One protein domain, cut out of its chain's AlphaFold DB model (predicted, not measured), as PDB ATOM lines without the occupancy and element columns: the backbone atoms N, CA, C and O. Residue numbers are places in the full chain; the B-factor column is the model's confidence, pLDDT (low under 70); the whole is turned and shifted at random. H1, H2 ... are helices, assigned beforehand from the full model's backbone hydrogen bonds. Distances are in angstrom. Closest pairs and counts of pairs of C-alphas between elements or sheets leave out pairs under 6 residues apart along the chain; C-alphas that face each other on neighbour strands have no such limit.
ATOM      1  N   PHE A  10      28.753   6.834 -13.013       60.03
ATOM      2  CA  PHE A  10      27.386   6.442 -12.674       60.03
ATOM      3  C   PHE A  10      27.358   5.444 -11.524       60.03
ATOM      4  O   PHE A  10      26.419   5.462 -10.742       60.03
ATOM      5  N   LEU A  11      28.388   4.609 -11.380       64.06
ATOM      6  CA  LEU A  11      28.420   3.566 -10.360       64.06
ATOM      7  C   LEU A  11      28.366   4.088  -8.917       64.06
ATOM      8  O   LEU A  11      27.484   3.630  -8.194       64.06
ATOM      9  N   PRO A  12      29.212   5.043  -8.477       61.41
ATOM     10  CA  PRO A  12      29.100   5.618  -7.139       61.41
ATOM     11  C   PRO A  12      27.726   6.235  -6.910       61.41
ATOM     12  O   PRO A  12      27.103   5.972  -5.893       61.41
ATOM     13  N   SER A  13      27.197   6.953  -7.905       64.25
ATOM     14  CA  SER A  13      25.866   7.559  -7.828       64.25
ATOM     15  C   SER A  13      24.757   6.507  -7.717       64.25
ATOM     16  O   SER A  13      23.798   6.704  -6.978       64.25
ATOM     17  N   LEU A  14      24.875   5.380  -8.424       68.19
ATOM     18  CA  LEU A  14      23.919   4.280  -8.345       68.19
ATOM     19  C   LEU A  14      24.004   3.576  -6.991       68.19
ATOM     20  O   LEU A  14      22.984   3.383  -6.346       68.19
ATOM     21  N   VAL A  15      25.208   3.256  -6.520       69.12
ATOM     22  CA  VAL A  15      25.411   2.650  -5.197       69.12
ATOM     23  C   VAL A  15      24.950   3.599  -4.087       69.12
ATOM     24  O   VAL A  15      24.341   3.156  -3.123       69.12
ATOM     25  N   GLU A  16      25.169   4.906  -4.208       65.12
ATOM     26  CA  GLU A  16      24.733   5.881  -3.203       65.12
ATOM     27  C   GLU A  16      23.214   6.052  -3.173       65.12
ATOM     28  O   GLU A  16      22.613   6.017  -2.099       65.12
ATOM     29  N   ASN A  17      22.578   6.213  -4.335       68.12
ATOM     30  CA  ASN A  17      21.148   6.514  -4.397       68.12
ATOM     31  C   ASN A  17      20.278   5.259  -4.292       68.12
ATOM     32  O   ASN A  17      19.275   5.268  -3.582       68.12
ATOM     33  N   PHE A  18      20.685   4.181  -4.960       70.00
ATOM     34  CA  PHE A  18      19.942   2.923  -5.011       70.00
ATOM     35  C   PHE A  18      20.437   1.920  -3.969       70.00
ATOM     36  O   PHE A  18      19.746   0.956  -3.679       70.00
ATOM     37  N   THR A  19      21.610   2.137  -3.359       69.88
ATOM     38  CA  THR A  19      22.081   1.329  -2.209       69.88
ATOM     39  C   THR A  19      22.298  -0.159  -2.551       69.88
ATOM     40  O   THR A  19      22.695  -0.967  -1.719       69.88
ATOM     41  N   ILE A  20      22.209  -0.494  -3.840       70.62
ATOM     42  CA  ILE A  20      22.544  -1.798  -4.392       70.62
ATOM     43  C   ILE A  20      24.074  -1.903  -4.472       70.62
ATOM     44  O   ILE A  20      24.716  -1.047  -5.092       70.62
ATOM     45  N   PRO A  21      24.686  -2.950  -3.901       67.81
ATOM     46  CA  PRO A  21      26.115  -3.182  -4.029       67.81
ATOM     47  C   PRO A  21      26.450  -3.634  -5.454       67.81
ATOM     48  O   PRO A  21      26.371  -4.813  -5.797       67.81
ATOM     49  N   ILE A  22      26.844  -2.687  -6.305       68.62
ATOM     50  CA  ILE A  22      27.288  -2.988  -7.669       68.62
ATOM     51  C   ILE A  22      28.792  -3.275  -7.646       68.62
ATOM     52  O   ILE A  22      29.602  -2.377  -7.418       68.62
ATOM     53  N   GLN A  23      29.163  -4.533  -7.883       64.38
ATOM     54  CA  GLN A  23      30.565  -4.968  -7.944       64.38
ATOM     55  C   GLN A  23      31.177  -4.807  -9.343       64.38
ATOM     56  O   GLN A  23      32.380  -4.598  -9.479       64.38
ATOM     57  N   TRP A  24      30.356  -4.890 -10.389       65.38
ATOM     58  CA  TRP A  24      30.785  -4.804 -11.781       65.38
ATOM     59  C   TRP A  24      29.664  -4.259 -12.662       65.38
ATOM     60  O   TRP A  24      28.484  -4.354 -12.326       65.38
ATOM     61  N   HIS A  25      30.035  -3.706 -13.814       67.12
ATOM     62  CA  HIS A  25      29.093  -3.248 -14.828       67.12
ATOM     63  C   HIS A  25      29.513  -3.697 -16.222       67.12
ATOM     64  O   HIS A  25      30.693  -3.901 -16.514       67.12
ATOM     65  N   SER A  26      28.517  -3.837 -17.090       62.12
ATOM     66  CA  SER A  26      28.705  -3.968 -18.530       62.12
ATOM     67  C   SER A  26      27.638  -3.135 -19.225       62.12
ATOM     68  O   SER A  26      26.460  -3.220 -18.876       62.12
ATOM     69  N   ILE A  27      28.049  -2.295 -20.173       64.25
ATOM     70  CA  ILE A  27      27.144  -1.415 -20.917       64.25
ATOM     71  C   ILE A  27      26.869  -2.050 -22.275       64.25
ATOM     72  O   ILE A  27      27.797  -2.328 -23.035       64.25
ATOM     73  N   HIS A  28      25.589  -2.248 -22.583       58.59
ATOM     74  CA  HIS A  28      25.137  -2.765 -23.868       58.59
ATOM     75  C   HIS A  28      24.003  -1.887 -24.405       58.59
ATOM     76  O   HIS A  28      22.996  -1.683 -23.734       58.59
ATOM     77  N   GLU A  29      24.154  -1.381 -25.626       53.44
ATOM     78  CA  GLU A  29      23.140  -0.557 -26.287       53.44
ATOM     79  C   GLU A  29      22.168  -1.436 -27.078       53.44
ATOM     80  O   GLU A  29      22.351  -1.641 -28.276       53.44
ATOM     81  N   LYS A  30      21.137  -1.984 -26.420       56.53
ATOM     82  CA  LYS A  30      19.926  -2.486 -27.093       56.53
ATOM     83  C   LYS A  30      18.700  -2.367 -26.191       56.53
ATOM     84  O   LYS A  30      18.748  -2.720 -25.017       56.53
ATOM     85  N   THR A  31      17.593  -1.916 -26.773       54.09
ATOM     86  CA  THR A  31      16.253  -1.990 -26.180       54.09
ATOM     87  C   THR A  31      15.837  -3.450 -26.019       54.09
ATOM     88  O   THR A  31      15.951  -4.234 -26.963       54.09
ATOM     89  N   VAL A  32      15.392  -3.811 -24.817       58.62
ATOM     90  CA  VAL A  32      15.033  -5.184 -24.444       58.62
ATOM     91  C   VAL A  32      13.566  -5.471 -24.808       58.62
ATOM     92  O   VAL A  32      12.743  -4.555 -24.795       58.62
ATOM     93  N   GLY A  33      13.265  -6.724 -25.174       58.72
ATOM     94  CA  GLY A  33      11.914  -7.215 -25.489       58.72
ATOM     95  C   GLY A  33      10.950  -7.191 -24.296       58.72
ATOM     96  O   GLY A  33      11.351  -6.929 -23.162       58.72
ATOM     97  N   ILE A  34       9.665  -7.443 -24.564       64.81
ATOM     98  CA  ILE A  34       8.551  -7.229 -23.618       64.81
ATOM     99  C   ILE A  34       8.314  -8.471 -22.734       64.81
ATOM    100  O   ILE A  34       7.719  -8.360 -21.663       64.81
ATOM    101  N   THR A  35       8.790  -9.655 -23.141       74.38
ATOM    102  CA  THR A  35       8.532 -10.923 -22.432       74.38
ATOM    103  C   THR A  35       9.721 -11.412 -21.590       74.38
ATOM    104  O   THR A  35      10.884 -11.165 -21.913       74.38
ATOM    105  N   ASN A  36       9.446 -12.164 -20.513       73.62
ATOM    106  CA  ASN A  36      10.484 -12.720 -19.627       73.62
ATOM    107  C   ASN A  36      11.458 -13.653 -20.366       73.62
ATOM    108  O   ASN A  36      12.654 -13.651 -20.085       73.62
ATOM    109  N   GLU A  37      10.967 -14.437 -21.327       78.12
ATOM    110  CA  GLU A  37      11.790 -15.355 -22.121       78.12
ATOM    111  C   GLU A  37      12.770 -14.597 -23.021       78.12
ATOM    112  O   GLU A  37      13.956 -14.928 -23.054       78.12
ATOM    113  N   GLU A  38      12.310 -13.532 -23.685       77.19
ATOM    114  CA  GLU A  38      13.165 -12.648 -24.485       77.19
ATOM    115  C   GLU A  38      14.231 -11.968 -23.625       77.19
ATOM    116  O   GLU A  38      15.383 -11.863 -24.044       77.19
ATOM    117  N   ILE A  39      13.879 -11.554 -22.405       74.44
ATOM    118  CA  ILE A  39      14.821 -10.958 -21.452       74.44
ATOM    119  C   ILE A  39      15.862 -11.974 -21.012       74.44
ATOM    120  O   ILE A  39      17.049 -11.666 -21.010       74.44
ATOM    121  N   VAL A  40      15.458 -13.193 -20.667       77.19
ATOM    122  CA  VAL A  40      16.387 -14.238 -20.217       77.19
ATOM    123  C   VAL A  40      17.331 -14.630 -21.345       77.19
ATOM    124  O   VAL A  40      18.533 -14.751 -21.117       77.19
ATOM    125  N   GLN A  41      16.824 -14.782 -22.569       79.62
ATOM    126  CA  GLN A  41      17.658 -15.043 -23.743       79.62
ATOM    127  C   GLN A  41      18.592 -13.869 -24.042       79.62
ATOM    128  O   GLN A  41      19.769 -14.080 -24.339       79.62
ATOM    129  N   PHE A  42      18.111 -12.634 -23.893       79.75
ATOM    130  CA  PHE A  42      18.937 -11.440 -24.018       79.75
ATOM    131  C   PHE A  42      20.053 -11.422 -22.967       79.75
ATOM    132  O   PHE A  42      21.220 -11.315 -23.332       79.75
ATOM    133  N   VAL A  43      19.731 -11.601 -21.685       77.50
ATOM    134  CA  VAL A  43      20.692 -11.633 -20.573       77.50
ATOM    135  C   VAL A  43      21.703 -12.764 -20.763       77.50
ATOM    136  O   VAL A  43      22.903 -12.517 -20.677       77.50
ATOM    137  N   LYS A  44      21.261 -13.981 -21.103       80.19
ATOM    138  CA  LYS A  44      22.153 -15.121 -21.394       80.19
ATOM    139  C   LYS A  44      23.044 -14.866 -22.609       80.19
ATOM    140  O   LYS A  44      24.202 -15.276 -22.608       80.19
ATOM    141  N   GLY A  45      22.538 -14.177 -23.630       79.62
ATOM    142  CA  GLY A  45      23.313 -13.770 -24.800       79.62
ATOM    143  C   GLY A  45      24.377 -12.722 -24.461       79.62
ATOM    144  O   GLY A  45      25.546 -12.897 -24.811       79.62
ATOM    145  N   GLN A  46      23.994 -11.668 -23.734       75.75
ATOM    146  CA  GLN A  46      24.898 -10.587 -23.317       75.75
ATOM    147  C   GLN A  46      25.953 -11.061 -22.316       75.75
ATOM    148  O   GLN A  46      27.104 -10.641 -22.394       75.75
ATOM    149  N   LEU A  47      25.585 -11.972 -21.418       79.00
ATOM    150  CA  LEU A  47      26.475 -12.563 -20.418       79.00
ATOM    151  C   LEU A  47      27.033 -13.924 -20.862       79.00
ATOM    152  O   LEU A  47      27.530 -14.705 -20.048       79.00
ATOM    153  N   SER A  48      26.970 -14.221 -22.164       81.50
ATOM    154  CA  SER A  48      27.653 -15.377 -22.737       81.50
ATOM    155  C   SER A  48      29.165 -15.193 -22.638       81.50
ATOM    156  O   SER A  48      29.674 -14.074 -22.717       81.50
ATOM    157  N   LEU A  49      29.905 -16.300 -22.531       78.19
ATOM    158  CA  LEU A  49      31.365 -16.257 -22.422       78.19
ATOM    159  C   LEU A  49      32.010 -15.470 -23.578       78.19
ATOM    160  O   LEU A  49      32.933 -14.698 -23.359       78.19
ATOM    161  N   VAL A  50      31.481 -15.608 -24.799       79.81
ATOM    162  CA  VAL A  50      31.973 -14.887 -25.986       79.81
ATOM    163  C   VAL A  50      31.743 -13.378 -25.864       79.81
ATOM    164  O   VAL A  50      32.641 -12.594 -26.164       79.81
ATOM    165  N   SER A  51      30.561 -12.963 -25.406       78.50
ATOM    166  CA  SER A  51      30.229 -11.549 -25.204       78.50
ATOM    167  C   SER A  51      31.057 -10.927 -24.075       78.50
ATOM    168  O   SER A  51      31.654  -9.863 -24.255       78.50
ATOM    169  N   LEU A  52      31.188 -11.634 -22.948       78.75
ATOM    170  CA  LEU A  52      32.015 -11.214 -21.817       78.75
ATOM    171  C   LEU A  52      33.486 -11.073 -22.226       78.75
ATOM    172  O   LEU A  52      34.083 -10.025 -21.992       78.75
ATOM    173  N   LEU A  53      34.053 -12.048 -22.939       77.50
ATOM    174  CA  LEU A  53      35.423 -11.951 -23.457       77.50
ATOM    175  C   LEU A  53      35.592 -10.775 -24.429       77.50
ATOM    176  O   LEU A  53      36.584 -10.048 -24.353       77.50
ATOM    177  N   ARG A  54      34.610 -10.526 -25.304       78.44
ATOM    178  CA  ARG A  54      34.627  -9.364 -26.205       78.44
ATOM    179  C   ARG A  54      34.611  -8.044 -25.429       78.44
ATOM    180  O   ARG A  54      35.306  -7.112 -25.828       78.44
ATOM    181  N   SER A  55      33.887  -7.969 -24.312       71.31
ATOM    182  CA  SER A  55      33.851  -6.777 -23.451       71.31
ATOM    183  C   SER A  55      35.209  -6.451 -22.805       71.31
ATOM    184  O   SER A  55      35.529  -5.273 -22.643       71.31
ATOM    185  N   VAL A  56      36.058  -7.456 -22.532       69.62
ATOM    186  CA  VAL A  56      37.457  -7.243 -22.091       69.62
ATOM    187  C   VAL A  56      38.277  -6.606 -23.200       69.62
ATOM    188  O   VAL A  56      38.964  -5.609 -22.980       69.62
ATOM    189  N   VAL A  57      38.193  -7.174 -24.407       70.31
ATOM    190  CA  VAL A  57      38.956  -6.709 -25.574       70.31
ATOM    191  C   VAL A  57      38.593  -5.263 -25.914       70.31
ATOM    192  O   VAL A  57      39.464  -4.469 -26.257       70.31
ATOM    193  N   VAL A  58      37.318  -4.901 -25.755       69.25
ATOM    194  CA  VAL A  58      36.791  -3.549 -26.010       69.25
ATOM    195  C   VAL A  58      36.908  -2.629 -24.775       69.25
ATOM    196  O   VAL A  58      36.567  -1.453 -24.852       69.25
ATOM    197  N   ARG A  59      37.448  -3.116 -23.643       65.62
ATOM    198  CA  ARG A  59      37.594  -2.391 -22.359       65.62
ATOM    199  C   ARG A  59      36.294  -1.771 -21.831       65.62
ATOM    200  O   ARG A  59      36.308  -0.708 -21.215       65.62
ATOM    201  N   SER A  60      35.166  -2.436 -22.051       65.31
ATOM    202  CA  SER A  60      33.845  -1.972 -21.611       65.31
ATOM    203  C   SER A  60      33.362  -2.634 -20.315       65.31
ATOM    204  O   SER A  60      32.213  -2.431 -19.929       65.31
ATOM    205  N   SER A  61      34.211  -3.432 -19.656       67.00
ATOM    206  CA  SER A  61      33.893  -4.171 -18.430       67.00
ATOM    207  C   SER A  61      35.033  -4.085 -17.413       67.00
ATOM    208  O   SER A  61      36.206  -4.064 -17.789       67.00
ATOM    209  N   SER A  62      34.681  -4.053 -16.127       73.75
ATOM    210  CA  SER A  62      35.616  -4.134 -14.995       73.75
ATOM    211  C   SER A  62      35.847  -5.564 -14.482       73.75
ATOM    212  O   SER A  62      36.562  -5.747 -13.499       73.75
ATOM    213  N   LEU A  63      35.246  -6.576 -15.116       74.31
ATOM    214  CA  LEU A  63      35.312  -7.973 -14.680       74.31
ATOM    215  C   LEU A  63      36.692  -8.597 -14.924       74.31
ATOM    216  O   LEU A  63      37.272  -8.461 -16.005       74.31
ATOM    217  N   THR A  64      37.183  -9.375 -13.954       80.62
ATOM    218  CA  THR A  64      38.330 -10.266 -14.178       80.62
ATOM    219  C   THR A  64      37.908 -11.502 -14.981       80.62
ATOM    220  O   THR A  64      36.733 -11.866 -15.010       80.62
ATOM    221  N   LEU A  65      38.861 -12.207 -15.604       79.25
ATOM    222  CA  LEU A  65      38.567 -13.448 -16.343       79.25
ATOM    223  C   LEU A  65      37.878 -14.509 -15.470       79.25
ATOM    224  O   LEU A  65      37.002 -15.230 -15.945       79.25
ATOM    225  N   ILE A  66      38.252 -14.596 -14.191       81.38
ATOM    226  CA  ILE A  66      37.650 -15.543 -13.247       81.38
ATOM    227  C   ILE A  66      36.203 -15.139 -12.953       81.38
ATOM    228  O   ILE A  66      35.311 -15.991 -12.972       81.38
ATOM    229  N   ASP A  67      35.951 -13.846 -12.739       79.69
ATOM    230  CA  ASP A  67      34.599 -13.342 -12.496       79.69
ATOM    231  C   ASP A  67      33.703 -13.539 -13.718       79.69
ATOM    232  O   ASP A  67      32.544 -13.906 -13.568       79.69
ATOM    233  N   MET A  68      34.243 -13.416 -14.934       80.69
ATOM    234  CA  MET A  68      33.498 -13.713 -16.160       80.69
ATOM    235  C   MET A  68      33.032 -15.160 -16.230       80.69
ATOM    236  O   MET A  68      31.876 -15.414 -16.562       80.69
ATOM    237  N   VAL A  69      33.906 -16.114 -15.899       83.62
ATOM    238  CA  VAL A  69      33.527 -17.533 -15.868       83.62
ATOM    239  C   VAL A  69      32.458 -17.775 -14.804       83.62
ATOM    240  O   VAL A  69      31.483 -18.472 -15.076       83.62
ATOM    241  N   ARG A  70      32.589 -17.167 -13.618       83.94
ATOM    242  CA  ARG A  70      31.589 -17.274 -12.543       83.94
ATOM    243  C   ARG A  70      30.238 -16.696 -12.957       83.94
ATOM    244  O   ARG A  70      29.226 -17.369 -12.789       83.94
ATOM    245  N   VAL A  71      30.222 -15.495 -13.537       83.12
ATOM    246  CA  VAL A  71      29.005 -14.844 -14.047       83.12
ATOM    247  C   VAL A  71      28.376 -15.685 -15.153       83.12
ATOM    248  O   VAL A  71      27.173 -15.922 -15.128       83.12
ATOM    249  N   TRP A  72      29.169 -16.204 -16.091       83.62
ATOM    250  CA  TRP A  72      28.672 -17.086 -17.145       83.62
ATOM    251  C   TRP A  72      28.053 -18.378 -16.590       83.62
ATOM    252  O   TRP A  72      26.986 -18.794 -17.031       83.62
ATOM    253  N   LEU A  73      28.685 -19.016 -15.602       84.81
ATOM    254  CA  LEU A  73      28.119 -20.201 -14.953       84.81
ATOM    255  C   LEU A  73      26.816 -19.869 -14.215       84.81
ATOM    256  O   LEU A  73      25.835 -20.598 -14.358       84.81
ATOM    257  N   ALA A  74      26.782 -18.750 -13.488       82.62
ATOM    258  CA  ALA A  74      25.594 -18.294 -12.776       82.62
ATOM    259  C   ALA A  74      24.432 -17.992 -13.734       82.62
ATOM    260  O   ALA A  74      23.300 -18.386 -13.475       82.62
ATOM    261  N   THR A  75      24.697 -17.371 -14.887       81.88
ATOM    262  CA  THR A  75      23.643 -17.021 -15.853       81.88
ATOM    263  C   THR A  75      23.039 -18.236 -16.541       81.88
ATOM    264  O   THR A  75      21.867 -18.207 -16.914       81.88
ATOM    265  N   ARG A  76      23.783 -19.342 -16.659       81.00
ATOM    266  CA  ARG A  76      23.231 -20.618 -17.140       81.00
ATOM    267  C   ARG A  76      22.230 -21.235 -16.167       81.00
ATOM    268  O   ARG A  76      21.323 -21.918 -16.633       81.00
ATOM    269  N   ALA A  77      22.382 -20.978 -14.870       81.31
ATOM    270  CA  ALA A  77      21.469 -21.445 -13.830       81.31
ATOM    271  C   ALA A  77      20.197 -20.583 -13.702       81.31
ATOM    272  O   ALA A  77      19.274 -20.983 -13.001       81.31
ATOM    273  N   ILE A  78      20.123 -19.432 -14.386       78.88
ATOM    274  CA  ILE A  78      18.924 -18.583 -14.398       78.88
ATOM    275  C   ILE A  78      17.825 -19.271 -15.211       78.88
ATOM    276  O   ILE A  78      17.972 -19.484 -16.423       78.88
ATOM    277  N   ASP A  79      16.713 -19.578 -14.554       76.94
ATOM    278  CA  ASP A  79      15.487 -20.019 -15.208       76.94
ATOM    279  C   ASP A  79      14.581 -18.814 -15.525       76.94
ATOM    280  O   ASP A  79      14.482 -17.855 -14.752       76.94
ATOM    281  N   ALA A  80      13.911 -18.858 -16.678       72.50
ATOM    282  CA  ALA A  80      12.957 -17.834 -17.084       72.50
ATOM    283  C   ALA A  80      11.736 -17.792 -16.161       72.50
ATOM    284  O   ALA A  80      11.197 -16.714 -15.923       72.50
ATOM    285  N   SER A  81      11.359 -18.936 -15.579       71.00
ATOM    286  CA  SER A  81      10.273 -19.020 -14.598       71.00
ATOM    287  C   SER A  81      10.584 -18.271 -13.292       71.00
ATOM    288  O   SER A  81       9.678 -17.736 -12.656       71.00
ATOM    289  N   SER A  82      11.868 -18.172 -12.925       70.06
ATOM    290  CA  SER A  82      12.356 -17.454 -11.739       70.06
ATOM    291  C   SER A  82      12.807 -16.018 -12.028       70.06
ATOM    292  O   SER A  82      13.336 -15.351 -11.143       70.06
ATOM    293  N   THR A  83      12.647 -15.541 -13.266       70.31
ATOM    294  CA  THR A  83      13.073 -14.197 -13.678       70.31
ATOM    295  C   THR A  83      11.863 -13.279 -13.793       70.31
ATOM    296  O   THR A  83      10.861 -13.635 -14.407       70.31
TER     297      THR A  83
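Overview. This is residues 10 to 83 of the 224 residues of an uncharacterized protein of Microgenomates group bacterium GW2011_GWB1_40_9 (UniProt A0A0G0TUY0). A helical hairpin of H3 and H4 makes one side of this domain, and H2 leads into H3 round a tight corner at a steep tilt. A long loop, residues 19 to 35, spans from H2 to a short helix, H1, set off from the other three. The printed part has 74 residues with four named helices, H1, H2, H3 and H4 in chain order, and no named strand; its class is all helix. It is only just compact, close to loose, with a radius of gyration of the C-alphas of 13.2 A and spans of 31 by 29 by 22 A.

Along the chain. Find C-alpha 10 at (27.386, 6.442, -12.674), where H1 begins; it runs through residues 10 to 18. H2, residues 36 to 46, starts at C-alpha 36 at (10.484, -12.720, -19.627) and covers 15.0 A. H3 is residues 49 to 57, 12.6 A long. H4, residues 65 to 76, is 16.9 A long and ends at C-alpha 76 at (23.231, -20.618, -17.140).

Arrangement. H1 is apart from H2, H3 and H4. H2 and H3 are close but not clearly touching; their closest C-alphas, of Gly 45 and Ser 51, are 7.3 A apart, and they run the same way at a steep tilt of 48 degrees. H3 and H4 touch as a hairpin, opposite ways at a shallow tilt of 31 degrees; look at their closest C-alphas, Leu 49 and Trp 72, 6.0 A apart. H2 and H4 only just touch, with 3 pairs of C-alphas within 8 A, and only at their ends; H4 does so with residues 75 to 76 alone, and the closest C-alphas, Lys 44 and Thr 75, are 6.0 A apart. In H1, H2, H3 and H4 every O i to N i+4 pair is within hydrogen-bond range.

Size, cuts and confidence. The C-alphas of Val 57 and Ser 81 are the two farthest apart, 33.1 A. The printed part has no cut. The link from H1 to H2 is long, 17 residues. Mean pLDDT of the printed part is 72.5; look for values under 70 at residues 10 to 17, 19, 21 to 34, 56 and 58 to 61.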